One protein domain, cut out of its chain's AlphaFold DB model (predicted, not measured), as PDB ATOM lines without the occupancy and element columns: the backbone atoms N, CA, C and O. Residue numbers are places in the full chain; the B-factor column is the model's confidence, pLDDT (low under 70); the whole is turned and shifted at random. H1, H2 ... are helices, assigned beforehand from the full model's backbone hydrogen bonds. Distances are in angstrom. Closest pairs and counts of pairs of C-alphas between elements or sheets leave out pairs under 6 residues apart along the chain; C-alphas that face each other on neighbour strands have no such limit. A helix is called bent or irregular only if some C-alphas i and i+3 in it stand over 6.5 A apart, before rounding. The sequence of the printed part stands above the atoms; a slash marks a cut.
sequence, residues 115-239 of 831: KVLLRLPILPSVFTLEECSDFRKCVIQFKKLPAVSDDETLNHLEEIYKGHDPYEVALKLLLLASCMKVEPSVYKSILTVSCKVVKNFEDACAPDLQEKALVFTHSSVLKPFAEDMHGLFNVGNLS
ATOM      1  N   LYS A 115      -3.705  34.151   1.053       39.44
ATOM      2  CA  LYS A 115      -2.458  33.364   0.988       39.44
ATOM      3  C   LYS A 115      -1.183  34.168   1.317       39.44
ATOM      4  O   LYS A 115      -0.098  33.588   1.347       39.44
ATOM      5  N   VAL A 116      -1.291  35.486   1.524       40.53
ATOM      6  CA  VAL A 116      -0.177  36.383   1.900       40.53
ATOM      7  C   VAL A 116      -0.148  36.667   3.407       40.53
ATOM      8  O   VAL A 116       0.938  36.781   3.967       40.53
ATOM      9  N   LEU A 117      -1.314  36.725   4.059       42.34
ATOM     10  CA  LEU A 117      -1.455  37.010   5.496       42.34
ATOM     11  C   LEU A 117      -0.843  35.908   6.386       42.34
ATOM     12  O   LEU A 117      -0.199  36.200   7.387       42.34
ATOM     13  N   LEU A 118      -0.945  34.642   5.971       47.59
ATOM     14  CA  LEU A 118      -0.536  33.447   6.735       47.59
ATOM     15  C   LEU A 118       0.992  33.219   6.877       47.59
ATOM     16  O   LEU A 118       1.427  32.082   7.034       47.59
ATOM     17  N   ARG A 119       1.834  34.256   6.755       54.66
ATOM     18  CA  ARG A 119       3.309  34.116   6.769       54.66
ATOM     19  C   ARG A 119       4.018  34.682   7.996       54.66
ATOM     20  O   ARG A 119       5.212  34.435   8.136       54.66
ATOM     21  N   LEU A 120       3.329  35.443   8.844       60.41
ATOM     22  CA  LEU A 120       3.903  35.967  10.085       60.41
ATOM     23  C   LEU A 120       3.453  35.113  11.279       60.41
ATOM     24  O   LEU A 120       2.283  34.733  11.332       60.41
ATOM     25  N   PRO A 121       4.356  34.827  12.237       61.41
ATOM     26  CA  PRO A 121       4.125  33.852  13.306       61.41
ATOM     27  C   PRO A 121       2.940  34.192  14.216       61.41
ATOM     28  O   PRO A 121       2.264  33.303  14.721       61.41
ATOM     29  N   ILE A 122       2.685  35.486  14.395       67.75
ATOM     30  CA  ILE A 122       1.754  36.035  15.389       67.75
ATOM     31  C   ILE A 122       0.392  36.394  14.784       67.75
ATOM     32  O   ILE A 122      -0.560  36.692  15.494       67.75
ATOM     33  N   LEU A 123       0.280  36.400  13.455       65.31
ATOM     34  CA  LEU A 123      -0.876  36.986  12.777       65.31
ATOM     35  C   LEU A 123      -2.212  36.290  13.114       65.31
ATOM     36  O   LEU A 123      -3.181  37.003  13.361       65.31
ATOM     37  N   PRO A 124      -2.283  34.943  13.226       62.00
ATOM     38  CA  PRO A 124      -3.504  34.252  13.648       62.00
ATOM     39  C   PRO A 124      -3.918  34.489  15.111       62.00
ATOM     40  O   PRO A 124      -5.035  34.137  15.467       62.00
ATOM     41  N   SER A 125      -3.041  35.036  15.964       65.06
ATOM     42  CA  SER A 125      -3.311  35.313  17.389       65.06
ATOM     43  C   SER A 125      -3.435  36.810  17.713       65.06
ATOM     44  O   SER A 125      -3.405  37.202  18.884       65.06
ATOM     45  N   VAL A 126      -3.528  37.645  16.672       66.69
ATOM     46  CA  VAL A 126      -3.663  39.112  16.754       66.69
ATOM     47  C   VAL A 126      -4.748  39.648  15.808       66.69
ATOM     48  O   VAL A 126      -5.164  40.787  15.962       66.69
ATOM     49  N   PHE A 127      -5.231  38.857  14.843       65.06
ATOM     50  CA  PHE A 127      -6.240  39.299  13.878       65.06
ATOM     51  C   PHE A 127      -7.358  38.287  13.645       65.06
ATOM     52  O   PHE A 127      -7.112  37.135  13.278       65.06
ATOM     53  N   THR A 128      -8.591  38.782  13.682       66.94
ATOM     54  CA  THR A 128      -9.734  38.195  12.977       66.94
ATOM     55  C   THR A 128      -9.750  38.611  11.496       66.94
ATOM     56  O   THR A 128      -9.028  39.509  11.045       66.94
ATOM     57  N   LEU A 129     -10.582  37.938  10.692       59.28
ATOM     58  CA  LEU A 129     -10.729  38.224   9.258       59.28
ATOM     59  C   LEU A 129     -11.388  39.581   8.963       59.28
ATOM     60  O   LEU A 129     -11.127  40.151   7.903       59.28
ATOM     61  N   GLU A 130     -12.220  40.083   9.876       64.50
ATOM     62  CA  GLU A 130     -12.956  41.340   9.712       64.50
ATOM     63  C   GLU A 130     -12.049  42.538  10.013       64.50
ATOM     64  O   GLU A 130     -11.875  43.398   9.147       64.50
ATOM     65  N   GLU A 131     -11.319  42.513  11.134       68.12
ATOM     66  CA  GLU A 131     -10.305  43.525  11.483       68.12
ATOM     67  C   GLU A 131      -9.255  43.713  10.371       68.12
ATOM     68  O   GLU A 131      -8.844  44.834  10.062       68.12
ATOM     69  N   CYS A 132      -8.857  42.628   9.693       68.12
ATOM     70  CA  CYS A 132      -7.940  42.686   8.547       68.12
ATOM     71  C   CYS A 132      -8.423  43.602   7.400       68.12
ATOM     72  O   CYS A 132      -7.611  43.997   6.557       68.12
ATOM     73  N   SER A 133      -9.722  43.900   7.309       71.06
ATOM     74  CA  SER A 133     -10.306  44.791   6.299       71.06
ATOM     75  C   SER A 133     -10.134  46.265   6.666       71.06
ATOM     76  O   SER A 133      -9.721  47.066   5.820       71.06
ATOM     77  N   ASP A 134     -10.401  46.626   7.920       72.81
ATOM     78  CA  ASP A 134     -10.446  48.022   8.356       72.81
ATOM     79  C   ASP A 134      -9.060  48.573   8.675       72.81
ATOM     80  O   ASP A 134      -8.659  49.577   8.080       72.81
ATOM     81  N   PHE A 135      -8.239  47.826   9.419       77.19
ATOM     82  CA  PHE A 135      -6.820  48.158   9.613       77.19
ATOM     83  C   PHE A 135      -6.072  48.296   8.271       77.19
ATOM     84  O   PHE A 135      -5.104  49.052   8.146       77.19
ATOM     85  N   ARG A 136      -6.527  47.611   7.212       80.06
ATOM     86  CA  ARG A 136      -5.940  47.728   5.869       80.06
ATOM     87  C   ARG A 136      -6.241  49.073   5.214       80.06
ATOM     88  O   ARG A 136      -5.402  49.553   4.449       80.06
ATOM     89  N   LYS A 137      -7.397  49.684   5.488       78.69
ATOM     90  CA  LYS A 137      -7.718  51.052   5.045       78.69
ATOM     91  C   LYS A 137      -6.773  52.043   5.731       78.69
ATOM     92  O   LYS A 137      -6.164  52.854   5.034       78.69
ATOM     93  N   CYS A 138      -6.543  51.874   7.033       76.69
ATOM     94  CA  CYS A 138      -5.598  52.664   7.829       76.69
ATOM     95  C   CYS A 138      -4.170  52.603   7.261       76.69
ATOM     96  O   CYS A 138      -3.581  53.630   6.933       76.69
ATOM     97  N   VAL A 139      -3.625  51.405   7.011       79.69
ATOM     98  CA  VAL A 139      -2.285  51.258   6.396       79.69
ATOM     99  C   VAL A 139      -2.221  51.868   4.980       79.69
ATOM    100  O   VAL A 139      -1.163  52.331   4.552       79.69
ATOM    101  N   ILE A 140      -3.333  51.921   4.234       80.19
ATOM    102  CA  ILE A 140      -3.403  52.639   2.945       80.19
ATOM    103  C   ILE A 140      -3.408  54.165   3.143       80.19
ATOM    104  O   ILE A 140      -2.828  54.858   2.308       80.19
ATOM    105  N   GLN A 141      -4.005  54.699   4.213       75.81
ATOM    106  CA  GLN A 141      -3.910  56.125   4.560       75.81
ATOM    107  C   GLN A 141      -2.463  56.503   4.900       75.81
ATOM    108  O   GLN A 141      -1.921  57.397   4.254       75.81
ATOM    109  N   PHE A 142      -1.776  55.742   5.761       75.25
ATOM    110  CA  PHE A 142      -0.347  55.954   6.056       75.25
ATOM    111  C   PHE A 142       0.563  55.908   4.807       75.25
ATOM    112  O   PHE A 142       1.613  56.541   4.794       75.25
ATOM    113  N   LYS A 143       0.180  55.206   3.727       74.25
ATOM    114  CA  LYS A 143       0.913  55.241   2.439       74.25
ATOM    115  C   LYS A 143       0.751  56.543   1.648       74.25
ATOM    116  O   LYS A 143       1.561  56.794   0.760       74.25
ATOM    117  N   LYS A 144      -0.317  57.305   1.883       71.88
ATOM    118  CA  LYS A 144      -0.647  58.535   1.142       71.88
ATOM    119  C   LYS A 144      -0.082  59.801   1.792       71.88
ATOM    120  O   LYS A 144      -0.147  60.856   1.175       71.88
ATOM    121  N   LEU A 145       0.449  59.684   3.007       65.56
ATOM    122  CA  LEU A 145       0.885  60.785   3.860       65.56
ATOM    123  C   LEU A 145       2.425  60.743   3.960       65.56
ATOM    124  O   LEU A 145       2.961  59.924   4.713       65.56
ATOM    125  N   PRO A 146       3.162  61.529   3.148       50.97
ATOM    126  CA  PRO A 146       4.599  61.324   2.938       50.97
ATOM    127  C   PRO A 146       5.494  61.732   4.122       50.97
ATOM    128  O   PRO A 146       6.633  61.272   4.191       50.97
ATOM    129  N   ALA A 147       4.994  62.544   5.054       56.06
ATOM    130  CA  ALA A 147       5.593  62.806   6.362       56.06
ATOM    131  C   ALA A 147       4.485  63.250   7.329       56.06
ATOM    132  O   ALA A 147       3.610  64.010   6.929       56.06
ATOM    133  N   VAL A 148       4.510  62.781   8.581       57.88
ATOM    134  CA  VAL A 148       3.559  63.225   9.616       57.88
ATOM    135  C   VAL A 148       4.055  64.563  10.171       57.88
ATOM    136  O   VAL A 148       4.985  64.575  10.979       57.88
ATOM    137  N   SER A 149       3.484  65.675   9.705       52.31
ATOM    138  CA  SER A 149       3.892  67.036  10.108       52.31
ATOM    139  C   SER A 149       2.734  67.998  10.388       52.31
ATOM    140  O   SER A 149       2.980  69.127  10.794       52.31
ATOM    141  N   ASP A 150       1.498  67.567  10.162       59.34
ATOM    142  CA  ASP A 150       0.268  68.342  10.284       59.34
ATOM    143  C   ASP A 150      -0.659  67.737  11.351       59.34
ATOM    144  O   ASP A 150      -0.939  66.535  11.352       59.34
ATOM    145  N   ASP A 151      -1.137  68.580  12.270       61.06
ATOM    146  CA  ASP A 151      -1.941  68.142  13.420       61.06
ATOM    147  C   ASP A 151      -3.313  67.578  13.007       61.06
ATOM    148  O   ASP A 151      -3.859  66.712  13.684       61.06
ATOM    149  N   GLU A 152      -3.846  67.980  11.850       60.62
ATOM    150  CA  GLU A 152      -5.095  67.441  11.293       60.62
ATOM    151  C   GLU A 152      -4.957  65.961  10.882       60.62
ATOM    152  O   GLU A 152      -5.813  65.135  11.209       60.62
ATOM    153  N   THR A 153      -3.833  65.590  10.255       60.16
ATOM    154  CA  THR A 153      -3.499  64.186   9.967       60.16
ATOM    155  C   THR A 153      -3.245  63.389  11.245       60.16
ATOM    156  O   THR A 153      -3.609  62.215  11.305       60.16
ATOM    157  N   LEU A 154      -2.641  63.996  12.271       61.38
ATOM    158  CA  LEU A 154      -2.492  63.355  13.581       61.38
ATOM    159  C   LEU A 154      -3.857  63.049  14.192       61.38
ATOM    160  O   LEU A 154      -4.124  61.879  14.441       61.38
ATOM    161  N   ASN A 155      -4.745  64.038  14.307       67.25
ATOM    162  CA  ASN A 155      -6.098  63.859  14.840       67.25
ATOM    163  C   ASN A 155      -6.852  62.721  14.126       67.25
ATOM    164  O   ASN A 155      -7.371  61.818  14.777       67.25
ATOM    165  N   HIS A 156      -6.839  62.692  12.785       66.69
ATOM    166  CA  HIS A 156      -7.495  61.628  12.004       66.69
ATOM    167  C   HIS A 156      -6.884  60.234  12.228       66.69
ATOM    168  O   HIS A 156      -7.569  59.218  12.092       66.69
ATOM    169  N   LEU A 157      -5.594  60.157  12.559       66.06
ATOM    170  CA  LEU A 157      -4.932  58.897  12.894       66.06
ATOM    171  C   LEU A 157      -5.121  58.513  14.368       66.06
ATOM    172  O   LEU A 157      -5.149  57.320  14.650       66.06
ATOM    173  N   GLU A 158      -5.309  59.469  15.280       70.44
ATOM    174  CA  GLU A 158      -5.672  59.232  16.685       70.44
ATOM    175  C   GLU A 158      -7.106  58.688  16.825       70.44
ATOM    176  O   GLU A 158      -7.335  57.817  17.664       70.44
ATOM    177  N   GLU A 159      -8.045  59.068  15.944       75.25
ATOM    178  CA  GLU A 159      -9.380  58.435  15.858       75.25
ATOM    179  C   GLU A 159      -9.304  56.900  15.716       75.25
ATOM    180  O   GLU A 159     -10.153  56.190  16.246       75.25
ATOM    181  N   ILE A 160      -8.272  56.364  15.046       76.25
ATOM    182  CA  ILE A 160      -8.079  54.911  14.842       76.25
ATOM    183  C   ILE A 160      -7.756  54.190  16.165       76.25
ATOM    184  O   ILE A 160      -7.990  52.989  16.289       76.25
ATOM    185  N   TYR A 161      -7.220  54.913  17.148       81.44
ATOM    186  CA  TYR A 161      -6.870  54.387  18.467       81.44
ATOM    187  C   TYR A 161      -8.007  54.542  19.491       81.44
ATOM    188  O   TYR A 161      -7.941  53.943  20.563       81.44
ATOM    189  N   LYS A 162      -9.058  55.320  19.197       80.50
ATOM    190  CA  LYS A 162     -10.151  55.546  20.155       80.50
ATOM    191  C   LYS A 162     -10.929  54.263  20.443       80.50
ATOM    192  O   LYS A 162     -11.330  53.545  19.535       80.50
ATOM    193  N   GLY A 163     -11.190  54.022  21.729       77.44
ATOM    194  CA  GLY A 163     -11.964  52.867  22.197       77.44
ATOM    195  C   GLY A 163     -11.217  51.528  22.162       77.44
ATOM    196  O   GLY A 163     -11.840  50.493  22.387       77.44
ATOM    197  N   HIS A 164      -9.907  51.531  21.901       83.31
ATOM    198  CA  HIS A 164      -9.076  50.331  21.804       83.31
ATOM    199  C   HIS A 164      -7.764  50.488  22.589       83.31
ATOM    200  O   HIS A 164      -7.298  51.604  22.810       83.31
ATOM    201  N   ASP A 165      -7.143  49.367  22.970       87.06
ATOM    202  CA  ASP A 165      -5.779  49.361  23.517       87.06
ATOM    203  C   ASP A 165      -4.803  49.890  22.442       87.06
ATOM    204  O   ASP A 165      -4.701  49.303  21.352       87.06
ATOM    205  N   PRO A 166      -4.066  50.987  22.705       89.06
ATOM    206  CA  PRO A 166      -3.220  51.598  21.696       89.06
ATOM    207  C   PRO A 166      -1.981  50.768  21.352       89.06
ATOM    208  O   PRO A 166      -1.487  50.858  20.223       89.06
ATOM    209  N   TYR A 167      -1.499  49.919  22.260       90.25
ATOM    210  CA  TYR A 167      -0.436  48.960  21.968       90.25
ATOM    211  C   TYR A 167      -0.946  47.872  21.018       90.25
ATOM    212  O   TYR A 167      -0.261  47.521  20.051       90.25
ATOM    213  N   GLU A 168      -2.165  47.370  21.233       88.44
ATOM    214  CA  GLU A 168      -2.773  46.383  20.337       88.44
ATOM    215  C   GLU A 168      -3.000  46.965  18.931       88.44
ATOM    216  O   GLU A 168      -2.613  46.345  17.934       88.44
ATOM    217  N   VAL A 169      -3.550  48.183  18.835       88.50
ATOM    218  CA  VAL A 169      -3.755  48.904  17.562       88.50
ATOM    219  C   VAL A 169      -2.428  49.133  16.835       88.50
ATOM    220  O   VAL A 169      -2.322  48.830  15.641       88.50
ATOM    221  N   ALA A 170      -1.391  49.600  17.539       90.00
ATOM    222  CA  ALA A 170      -0.059  49.798  16.968       90.00
ATOM    223  C   ALA A 170       0.527  48.485  16.419       90.00
ATOM    224  O   ALA A 170       0.984  48.429  15.272       90.00
ATOM    225  N   LEU A 171       0.469  47.402  17.202       88.62
ATOM    226  CA  LEU A 171       0.994  46.096  16.802       88.62
ATOM    227  C   LEU A 171       0.238  45.526  15.591       88.62
ATOM    228  O   LEU A 171       0.875  45.040  14.650       88.62
ATOM    229  N   LYS A 172      -1.097  45.649  15.566       87.12
ATOM    230  CA  LYS A 172      -1.947  45.306  14.412       87.12
ATOM    231  C   LYS A 172      -1.512  46.083  13.161       87.12
ATOM    232  O   LYS A 172      -1.186  45.467  12.140       87.12
ATOM    233  N   LEU A 173      -1.431  47.414  13.227       87.38
ATOM    234  CA  LEU A 173      -1.028  48.260  12.092       87.38
ATOM    235  C   LEU A 173       0.346  47.864  11.527       87.38
ATOM    236  O   LEU A 173       0.494  47.720  10.309       87.38
ATOM    237  N   LEU A 174       1.335  47.620  12.390       88.25
ATOM    238  CA  LEU A 174       2.691  47.227  11.987       88.25
ATOM    239  C   LEU A 174       2.738  45.818  11.360       88.25
ATOM    240  O   LEU A 174       3.414  45.612  10.343       88.25
ATOM    241  N   LEU A 175       2.005  44.846  11.917       84.25
ATOM    242  CA  LEU A 175       1.886  43.484  11.369       84.25
ATOM    243  C   LEU A 175       1.290  43.510   9.959       84.25
ATOM    244  O   LEU A 175       1.816  42.889   9.028       84.25
ATOM    245  N   LEU A 176       0.219  44.280   9.778       84.31
ATOM    246  CA  LEU A 176      -0.465  44.397   8.498       84.31
ATOM    247  C   LEU A 176       0.362  45.175   7.465       84.31
ATOM    248  O   LEU A 176       0.404  44.785   6.295       84.31
ATOM    249  N   ALA A 177       1.097  46.203   7.896       85.94
ATOM    250  CA  ALA A 177       2.084  46.911   7.083       85.94
ATOM    251  C   ALA A 177       3.166  45.962   6.528       85.94
ATOM    252  O   ALA A 177       3.455  45.984   5.325       85.94
ATOM    253  N   SER A 178       3.674  45.046   7.358       83.12
ATOM    254  CA  SER A 178       4.622  43.999   6.945       83.12
ATOM    255  C   SER A 178       4.018  43.033   5.912       83.12
ATOM    256  O   SER A 178       4.603  42.813   4.846       83.12
ATOM    257  N   CYS A 179       2.791  42.543   6.127       79.00
ATOM    258  CA  CYS A 179       2.065  41.738   5.131       79.00
ATOM    259  C   CYS A 179       1.806  42.477   3.808       79.00
ATOM    260  O   CYS A 179       1.850  41.869   2.733       79.00
ATOM    261  N   MET A 180       1.564  43.786   3.868       82.69
ATOM    262  CA  MET A 180       1.372  44.656   2.705       82.69
ATOM    263  C   MET A 180       2.678  45.100   2.035       82.69
ATOM    264  O   MET A 180       2.604  45.774   1.001       82.69
ATOM    265  N   LYS A 181       3.841  44.727   2.592       82.81
ATOM    266  CA  LYS A 181       5.187  45.095   2.122       82.81
ATOM    267  C   LYS A 181       5.293  46.591   1.829       82.81
ATOM    268  O   LYS A 181       5.551  46.997   0.698       82.81
ATOM    269  N   VAL A 182       4.971  47.406   2.828       85.06
ATOM    270  CA  VAL A 182       5.055  48.867   2.710       85.06
ATOM    271  C   VAL A 182       6.509  49.353   2.772       85.06
ATOM    272  O   VAL A 182       7.392  48.610   3.201       85.06
ATOM    273  N   GLU A 183       6.745  50.591   2.336       85.81
ATOM    274  CA  GLU A 183       8.062  51.236   2.394       85.81
ATOM    275  C   GLU A 183       8.481  51.568   3.842       85.81
ATOM    276  O   GLU A 183       7.607  51.800   4.682       85.81
ATOM    277  N   PRO A 184       9.794  51.659   4.149       86.38
ATOM    278  CA  PRO A 184      10.309  51.988   5.484       86.38
ATOM    279  C   PRO A 184       9.688  53.236   6.133       86.38
ATOM    280  O   PRO A 184       9.441  53.242   7.338       86.38
ATOM    281  N   SER A 185       9.384  54.272   5.344       84.31
ATOM    282  CA  SER A 185       8.742  55.506   5.822       84.31
ATOM    283  C   SER A 185       7.390  55.258   6.491       84.31
ATOM    284  O   SER A 185       7.076  55.903   7.485       84.31
ATOM    285  N   VAL A 186       6.615  54.286   6.004       85.94
ATOM    286  CA  VAL A 186       5.270  53.984   6.508       85.94
ATOM    287  C   VAL A 186       5.330  53.380   7.912       85.94
ATOM    288  O   VAL A 186       4.535  53.766   8.763       85.94
ATOM    289  N   TYR A 187       6.295  52.494   8.196       87.31
ATOM    290  CA  TYR A 187       6.498  51.985   9.562       87.31
ATOM    291  C   TYR A 187       6.931  53.105  10.503       87.31
ATOM    292  O   TYR A 187       6.405  53.187  11.607       87.31
ATOM    293  N   LYS A 188       7.823  54.001  10.054       86.06
ATOM    294  CA  LYS A 188       8.233  55.159  10.856       86.06
ATOM    295  C   LYS A 188       7.042  56.065  11.188       86.06
ATOM    296  O   LYS A 188       6.906  56.463  12.341       86.06
ATOM    297  N   SER A 189       6.163  56.348  10.223       84.19
ATOM    298  CA  SER A 189       4.937  57.128  10.453       84.19
ATOM    299  C   SER A 189       3.992  56.446  11.445       84.19
ATOM    300  O   SER A 189       3.518  57.108  12.363       84.19
ATOM    301  N   ILE A 190       3.765  55.130  11.312       86.75
ATOM    302  CA  ILE A 190       2.959  54.354  12.272       86.75
ATOM    303  C   ILE A 190       3.568  54.466  13.676       86.75
ATOM    304  O   ILE A 190       2.886  54.937  14.575       86.75
ATOM    305  N   LEU A 191       4.856  54.141  13.842       88.50
ATOM    306  CA  LEU A 191       5.568  54.214  15.126       88.50
ATOM    307  C   LEU A 191       5.522  55.617  15.744       88.50
ATOM    308  O   LEU A 191       5.279  55.753  16.937       88.50
ATOM    309  N   THR A 192       5.700  56.667  14.937       85.62
ATOM    310  CA  THR A 192       5.679  58.064  15.405       85.62
ATOM    311  C   THR A 192       4.321  58.438  15.996       85.62
ATOM    312  O   THR A 192       4.270  59.076  17.045       85.62
ATOM    313  N   VAL A 193       3.229  58.025  15.346       84.69
ATOM    314  CA  VAL A 193       1.867  58.258  15.842       84.69
ATOM    315  C   VAL A 193       1.582  57.380  17.060       84.69
ATOM    316  O   VAL A 193       1.139  57.904  18.077       84.69
ATOM    317  N   SER A 194       1.920  56.085  17.020       88.62
ATOM    318  CA  SER A 194       1.757  55.176  18.165       88.62
ATOM    319  C   SER A 194       2.450  55.715  19.421       88.62
ATOM    320  O   SER A 194       1.842  55.763  20.484       88.62
ATOM    321  N   CYS A 195       3.689  56.204  19.296       87.06
ATOM    322  CA  CYS A 195       4.453  56.798  20.396       87.06
ATOM    323  C   CYS A 195       3.871  58.117  20.929       87.06
ATOM    324  O   CYS A 195       4.210  58.503  22.047       87.06
ATOM    325  N   LYS A 196       3.048  58.839  20.157       84.38
ATOM    326  CA  LYS A 196       2.310  60.013  20.652       84.38
ATOM    327  C   LYS A 196       1.066  59.588  21.426       84.38
ATOM    328  O   LYS A 196       0.910  60.017  22.561       84.38
ATOM    329  N   VAL A 197       0.255  58.690  20.860       85.50
ATOM    330  CA  VAL A 197      -0.963  58.172  21.509       85.50
ATOM    331  C   VAL A 197      -0.632  57.503  22.843       85.50
ATOM    332  O   VAL A 197      -1.214  57.844  23.867       85.50
ATOM    333  N   VAL A 198       0.360  56.607  22.855       87.31
ATOM    334  CA  VAL A 198       0.769  55.856  24.053       87.31
ATOM    335  C   VAL A 198       1.277  56.760  25.183       87.31
ATOM    336  O   VAL A 198       1.119  56.409  26.344       87.31
ATOM    337  N   LYS A 199       1.839  57.942  24.893       85.12
ATOM    338  CA  LYS A 199       2.248  58.895  25.947       85.12
ATOM    339  C   LYS A 199       1.077  59.481  26.735       85.12
ATOM    340  O   LYS A 199       1.294  59.950  27.847       85.12
ATOM    341  N   ASN A 200      -0.120  59.469  26.152       82.38
ATOM    342  CA  ASN A 200      -1.346  59.989  26.749       82.38
ATOM    343  C   ASN A 200      -2.247  58.856  27.282       82.38
ATOM    344  O   ASN A 200      -3.411  59.099  27.587       82.38
ATOM    345  N   PHE A 201      -1.735  57.623  27.346       84.94
ATOM    346  CA  PHE A 201      -2.456  56.441  27.810       84.94
ATOM    347  C   PHE A 201      -1.916  56.010  29.179       84.94
ATOM    348  O   PHE A 201      -0.703  55.931  29.366       84.94
ATOM    349  N   GLU A 202      -2.809  55.780  30.144       82.56
ATOM    350  CA  GLU A 202      -2.428  55.557  31.548       82.56
ATOM    351  C   GLU A 202      -1.955  54.120  31.826       82.56
ATOM    352  O   GLU A 202      -1.054  53.913  32.642       82.56
ATOM    353  N   ASP A 203      -2.530  53.127  31.138       85.75
ATOM    354  CA  ASP A 203      -2.206  51.717  31.352       85.75
ATOM    355  C   ASP A 203      -0.888  51.310  30.675       85.75
ATOM    356  O   ASP A 203      -0.569  51.706  29.552       85.75
ATOM    357  N   ALA A 204      -0.128  50.438  31.341       86.62
ATOM    358  CA  ALA A 204       1.088  49.858  30.784       86.62
ATOM    359  C   ALA A 204       0.784  48.717  29.795       86.62
ATOM    360  O   ALA A 204      -0.136  47.926  29.995       86.62
ATOM    361  N   CYS A 205       1.628  48.569  28.768       88.94
ATOM    362  CA  CYS A 205       1.524  47.488  27.783       88.94
ATOM    363  C   CYS A 205       1.477  46.096  28.443       88.94
ATOM    364  O   CYS A 205       2.418  45.697  29.136       88.94
ATOM    365  N   ALA A 206       0.405  45.340  28.190       89.44
ATOM    366  CA  ALA A 206       0.198  44.016  28.772       89.44
ATOM    367  C   ALA A 206       1.310  43.020  28.364       89.44
ATOM    368  O   ALA A 206       1.659  42.970  27.180       89.44
ATOM    369  N   PRO A 207       1.830  42.163  29.273       88.12
ATOM    370  CA  PRO A 207       2.969  41.277  28.992       88.12
ATOM    371  C   PRO A 207       2.828  40.407  27.734       88.12
ATOM    372  O   PRO A 207       3.803  40.231  27.007       88.12
ATOM    373  N   ASP A 208       1.618  39.935  27.420       86.69
ATOM    374  CA  ASP A 208       1.329  39.172  26.198       86.69
ATOM    375  C   ASP A 208       1.508  40.011  24.918       86.69
ATOM    376  O   ASP A 208       1.983  39.508  23.897       86.69
ATOM    377  N   LEU A 209       1.146  41.299  24.945       87.62
ATOM    378  CA  LEU A 209       1.394  42.229  23.838       87.62
ATOM    379  C   LEU A 209       2.880  42.567  23.733       87.62
ATOM    380  O   LEU A 209       3.405  42.616  22.620       87.62
ATOM    381  N   GLN A 210       3.577  42.716  24.862       90.25
ATOM    382  CA  GLN A 210       5.025  42.907  24.876       90.25
ATOM    383  C   GLN A 210       5.762  41.673  24.308       90.25
ATOM    384  O   GLN A 210       6.658  41.817  23.475       90.25
ATOM    385  N   GLU A 211       5.357  40.452  24.672       89.00
ATOM    386  CA  GLU A 211       5.895  39.193  24.130       89.00
ATOM    387  C   GLU A 211       5.736  39.137  22.601       89.00
ATOM    388  O   GLU A 211       6.702  38.915  21.861       89.00
ATOM    389  N   LYS A 212       4.524  39.420  22.109       87.50
ATOM    390  CA  LYS A 212       4.217  39.487  20.674       87.50
ATOM    391  C   LYS A 212       5.014  40.592  19.968       87.50
ATOM    392  O   LYS A 212       5.548  40.362  18.880       87.50
ATOM    393  N   ALA A 213       5.143  41.770  20.578       88.81
ATOM    394  CA  ALA A 213       5.950  42.863  20.047       88.81
ATOM    395  C   ALA A 213       7.423  42.451  19.922       88.81
ATOM    396  O   ALA A 213       7.984  42.584  18.838       88.81
ATOM    397  N   LEU A 214       8.021  41.850  20.958       89.75
ATOM    398  CA  LEU A 214       9.405  41.360  20.945       89.75
ATOM    399  C   LEU A 214       9.652  40.350  19.812       89.75
ATOM    400  O   LEU A 214      10.624  40.487  19.062       89.75
ATOM    401  N   VAL A 215       8.753  39.375  19.620       88.12
ATOM    402  CA  VAL A 215       8.832  38.432  18.484       88.12
ATOM    403  C   VAL A 215       8.832  39.173  17.147       88.12
ATOM    404  O   VAL A 215       9.592  38.823  16.240       88.12
ATOM    405  N   PHE A 216       8.004  40.207  17.005       85.75
ATOM    406  CA  PHE A 216       7.853  40.917  15.741       85.75
ATOM    407  C   PHE A 216       8.970  41.936  15.458       85.75
ATOM    408  O   PHE A 216       9.381  42.071  14.300       85.75
ATOM    409  N   THR A 217       9.526  42.575  16.488       87.12
ATOM    410  CA  THR A 217      10.681  43.487  16.412       87.12
ATOM    411  C   THR A 217      11.876  42.826  15.733       87.12
ATOM    412  O   THR A 217      12.459  43.388  14.808       87.12
ATOM    413  N   HIS A 218      12.198  41.585  16.111       83.06
ATOM    414  CA  HIS A 218      13.313  40.841  15.515       83.06
ATOM    415  C   HIS A 218      12.966  40.160  14.173       83.06
ATOM    416  O   HIS A 218      13.772  39.398  13.627       83.06
ATOM    417  N   SER A 219      11.799  40.449  13.584       81.06
ATOM    418  CA  SER A 219      11.522  40.089  12.190       81.06
ATOM    419  C   SER A 219      12.431  40.867  11.229       81.06
ATOM    420  O   SER A 219      12.860  41.989  11.498       81.06
ATOM    421  N   SER A 220      12.694  40.312  10.042       71.75
ATOM    422  CA  SER A 220      13.571  40.952   9.047       71.75
ATOM    423  C   SER A 220      13.059  42.296   8.509       71.75
ATOM    424  O   SER A 220      13.784  42.955   7.770       71.75
ATOM    425  N   VAL A 221      11.806  42.656   8.806       78.81
ATOM    426  CA  VAL A 221      11.151  43.887   8.347       78.81
ATOM    427  C   VAL A 221      11.294  45.004   9.382       78.81
ATOM    428  O   VAL A 221      11.620  46.123   9.000       78.81
ATOM    429  N   LEU A 222      11.095  44.699  10.671       82.50
ATOM    430  CA  LEU A 222      11.128  45.696  11.749       82.50
ATOM    431  C   LEU A 222      12.453  45.799  12.503       82.50
ATOM    432  O   LEU A 222      12.642  46.775  13.218       82.50
ATOM    433  N   LYS A 223      13.410  44.891  12.287       83.00
ATOM    434  CA  LYS A 223      14.745  44.984  12.901       83.00
ATOM    435  C   LYS A 223      15.458  46.350  12.740       83.00
ATOM    436  O   LYS A 223      16.186  46.713  13.658       83.00
ATOM    437  N   PRO A 224      15.277  47.135  11.652       88.25
ATOM    438  CA  PRO A 224      15.808  48.505  11.567       88.25
ATOM    439  C   PRO A 224      15.166  49.520  12.528       88.25
ATOM    440  O   PRO A 224      15.759  50.561  12.770       88.25
ATOM    441  N   PHE A 225      13.977  49.221  13.055       89.00
ATOM    442  CA  PHE A 225      13.187  50.042  13.983       89.00
ATOM    443  C   PHE A 225      13.176  49.440  15.397       89.00
ATOM    444  O   PHE A 225      12.222  49.621  16.151       89.00
ATOM    445  N   ALA A 226      14.203  48.655  15.746       86.56
ATOM    446  CA  ALA A 226      14.221  47.929  17.009       86.56
ATOM    447  C   ALA A 226      14.128  48.870  18.216       86.56
ATOM    448  O   ALA A 226      13.330  48.615  19.106       86.56
ATOM    449  N   GLU A 227      14.875  49.975  18.222       87.75
ATOM    450  CA  GLU A 227      14.858  50.967  19.308       87.75
ATOM    451  C   GLU A 227      13.464  51.591  19.501       87.75
ATOM    452  O   GLU A 227      12.958  51.605  20.621       87.75
ATOM    453  N   ASP A 228      12.803  51.999  18.408       89.19
ATOM    454  CA  ASP A 228      11.431  52.529  18.434       89.19
ATOM    455  C   ASP A 228      10.441  51.502  19.013       89.19
ATOM    456  O   ASP A 228       9.619  51.833  19.864       89.19
ATOM    457  N   MET A 229      10.545  50.234  18.595       89.81
ATOM    458  CA  MET A 229       9.721  49.137  19.118       89.81
ATOM    459  C   MET A 229      10.023  48.826  20.592       89.81
ATOM    460  O   MET A 229       9.100  48.545  21.360       89.81
ATOM    461  N   HIS A 230      11.299  48.859  20.991       88.38
ATOM    462  CA  HIS A 230      11.720  48.607  22.368       88.38
ATOM    463  C   HIS A 230      11.183  49.683  23.316       88.38
ATOM    464  O   HIS A 230      10.692  49.336  24.392       88.38
ATOM    465  N   GLY A 231      11.207  50.951  22.891       87.94
ATOM    466  CA  GLY A 231      10.607  52.071  23.613       87.94
ATOM    467  C   GLY A 231       9.079  52.013  23.644       87.94
ATOM    468  O   GLY A 231       8.498  52.060  24.724       87.94
ATOM    469  N   LEU A 232       8.426  51.855  22.485       90.19
ATOM    470  CA  LEU A 232       6.961  51.872  22.367       90.19
ATOM    471  C   LEU A 232       6.287  50.796  23.224       90.19
ATOM    472  O   LEU A 232       5.339  51.099  23.933       90.19
ATOM    473  N   PHE A 233       6.769  49.553  23.182       90.19
ATOM    474  CA  PHE A 233       6.143  48.436  23.903       90.19
ATOM    475  C   PHE A 233       6.775  48.155  25.277       90.19
ATOM    476  O   PHE A 233       6.366  47.210  25.951       90.19
ATOM    477  N   ASN A 234       7.783  48.932  25.693       87.25
ATOM    478  CA  ASN A 234       8.576  48.718  26.911       87.25
ATOM    479  C   ASN A 234       9.082  47.266  27.089       87.25
ATOM    480  O   ASN A 234       9.121  46.713  28.190       87.25
ATOM    481  N   VAL A 235       9.472  46.612  25.990       83.19
ATOM    482  CA  VAL A 235       9.891  45.194  26.006       83.19
ATOM    483  C   VAL A 235      11.227  44.950  26.724       83.19
ATOM    484  O   VAL A 235      11.606  43.800  26.930       83.19
ATOM    485  N   GLY A 236      11.939  46.006  27.134       77.19
ATOM    486  CA  GLY A 236      13.105  45.893  28.019       77.19
ATOM    487  C   GLY A 236      12.754  45.431  29.440       77.19
ATOM    488  O   GLY A 236      13.607  44.858  30.110       77.19
ATOM    489  N   ASN A 237      11.500  45.613  29.871       82.00
ATOM    490  CA  ASN A 237      11.021  45.242  31.204       82.00
ATOM    491  C   ASN A 237      10.295  43.879  31.249       82.00
ATOM    492  O   ASN A 237       9.668  43.559  32.261       82.00
ATOM    493  N   LEU A 238      10.356  43.058  30.186       87.19
ATOM    494  CA  LEU A 238       9.777  41.708  30.223       87.19
ATOM    495  C   LEU A 238      10.411  40.870  31.340       87.19
ATOM    496  O   LEU A 238      11.632  40.755  31.444       87.19
ATOM    497  N   SER A 239       9.579  40.157  32.099       89.56
ATOM    498  CA  SER A 239      10.085  39.084  32.951       89.56
ATOM    499  C   SER A 239      10.642  37.933  32.106       89.56
ATOM    500  O   SER A 239      10.100  37.607  31.046       89.56
TER     501      SER A 239
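AT A GLANCE: This is residues 115 to 239 of the 831 residues of the protein "Hypothetical protein" of Notodromas monacha (UniProt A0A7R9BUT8). Four helices, H3 to H6, stand side by side as an up-and-down bundle, each running against the one before it, with H3, H4, H6 and H5 set round in a ring. H1 and H2 run nearly antiparallel to each other and cross one side of this bundle, H1 over H3 and H2 over H4. The first 16 residues, 115 to 130, form a stretch with no named element on the outside. The printed part has 125 residues with six named helices, H1 to H6 in order along the chain, and no named strand; its class is all helix. It is compact, with a radius of gyration of the C-alphas of 13.5 A, and spans 38 by 37 by 28 A.

HOW THE PARTS SIT: H1, residues 131 to 142, touches H3, residues 166 to 179, about perpendicular at 81 degrees; the closest C-alphas are those of Val 139 and Ala 177, 6.2 A apart, and H3 touches H1 with residues 172 to 177 alone. H4, residues 184 to 200, is the hub, touching four other helices. H1 only just touches H4, with 3 pairs of C-alphas within 8 A, through residue 142 alone; the closest are those of Phe 142 and Val 186, 6.0 A apart. H2, residues 151 to 161, is close to H1 but not clearly touching, with the closest C-alphas, Cys 138 and Ile 160, 7.8 A apart. H2 touches H4 about perpendicular at 77 degrees, closest at the C-alphas of Glu 158 and Val 197, 6.8 A; H4 does so with residues 193 to 197 alone. H3 and H4 form a helical hairpin at a shallow tilt of 7 degrees, opposite ways, with the C-alphas of Ala 170 and Ser 194 closest at 5.8 A. H5, residues 207 to 217, touches H3 the same way at a shallow tilt of 29 degrees, closest at the C-alphas of Leu 171 and Ala 213, 6.7 A. H6, residues 223 to 232, forms a helical hairpin with H5, closest at the C-alphas of Thr 217 and Lys 223, 5.6 A, and touches H4, closest at those of Cys 195 and Leu 232, 5.9 A. H4 and H5 are apart. Each O i to N i+4 pair is within hydrogen-bond range in H3 and H5, against 6 of 8 in H1, 5 of 7 in H2, 11 of 13 in H4 and 4 of 6 in H6.

IN THESE COORDINATES: H1 begins at C-alpha 131, (-10.305, 43.525, 11.483), and is 16.8 A long; H2 is 15.5 A. H3 measures 20.0 A and H4 25.5 A, from C-alpha 184 at (10.309, 51.988, 5.484). H5 is 14.9 A; H6 is 14.1 A and ends at C-alpha 232, (6.961, 51.872, 22.367). H6 is irregular: C-alphas 224 and 227 are 8.2 A apart.

THE WHOLE: The two C-alphas farthest apart, those of Lys 144 and Ser 239, are 38.8 A apart. The printed part has no cut and no long link. Its mean pLDDT is 78.1, with residues 115 to 132 and 145 to 157 under 70.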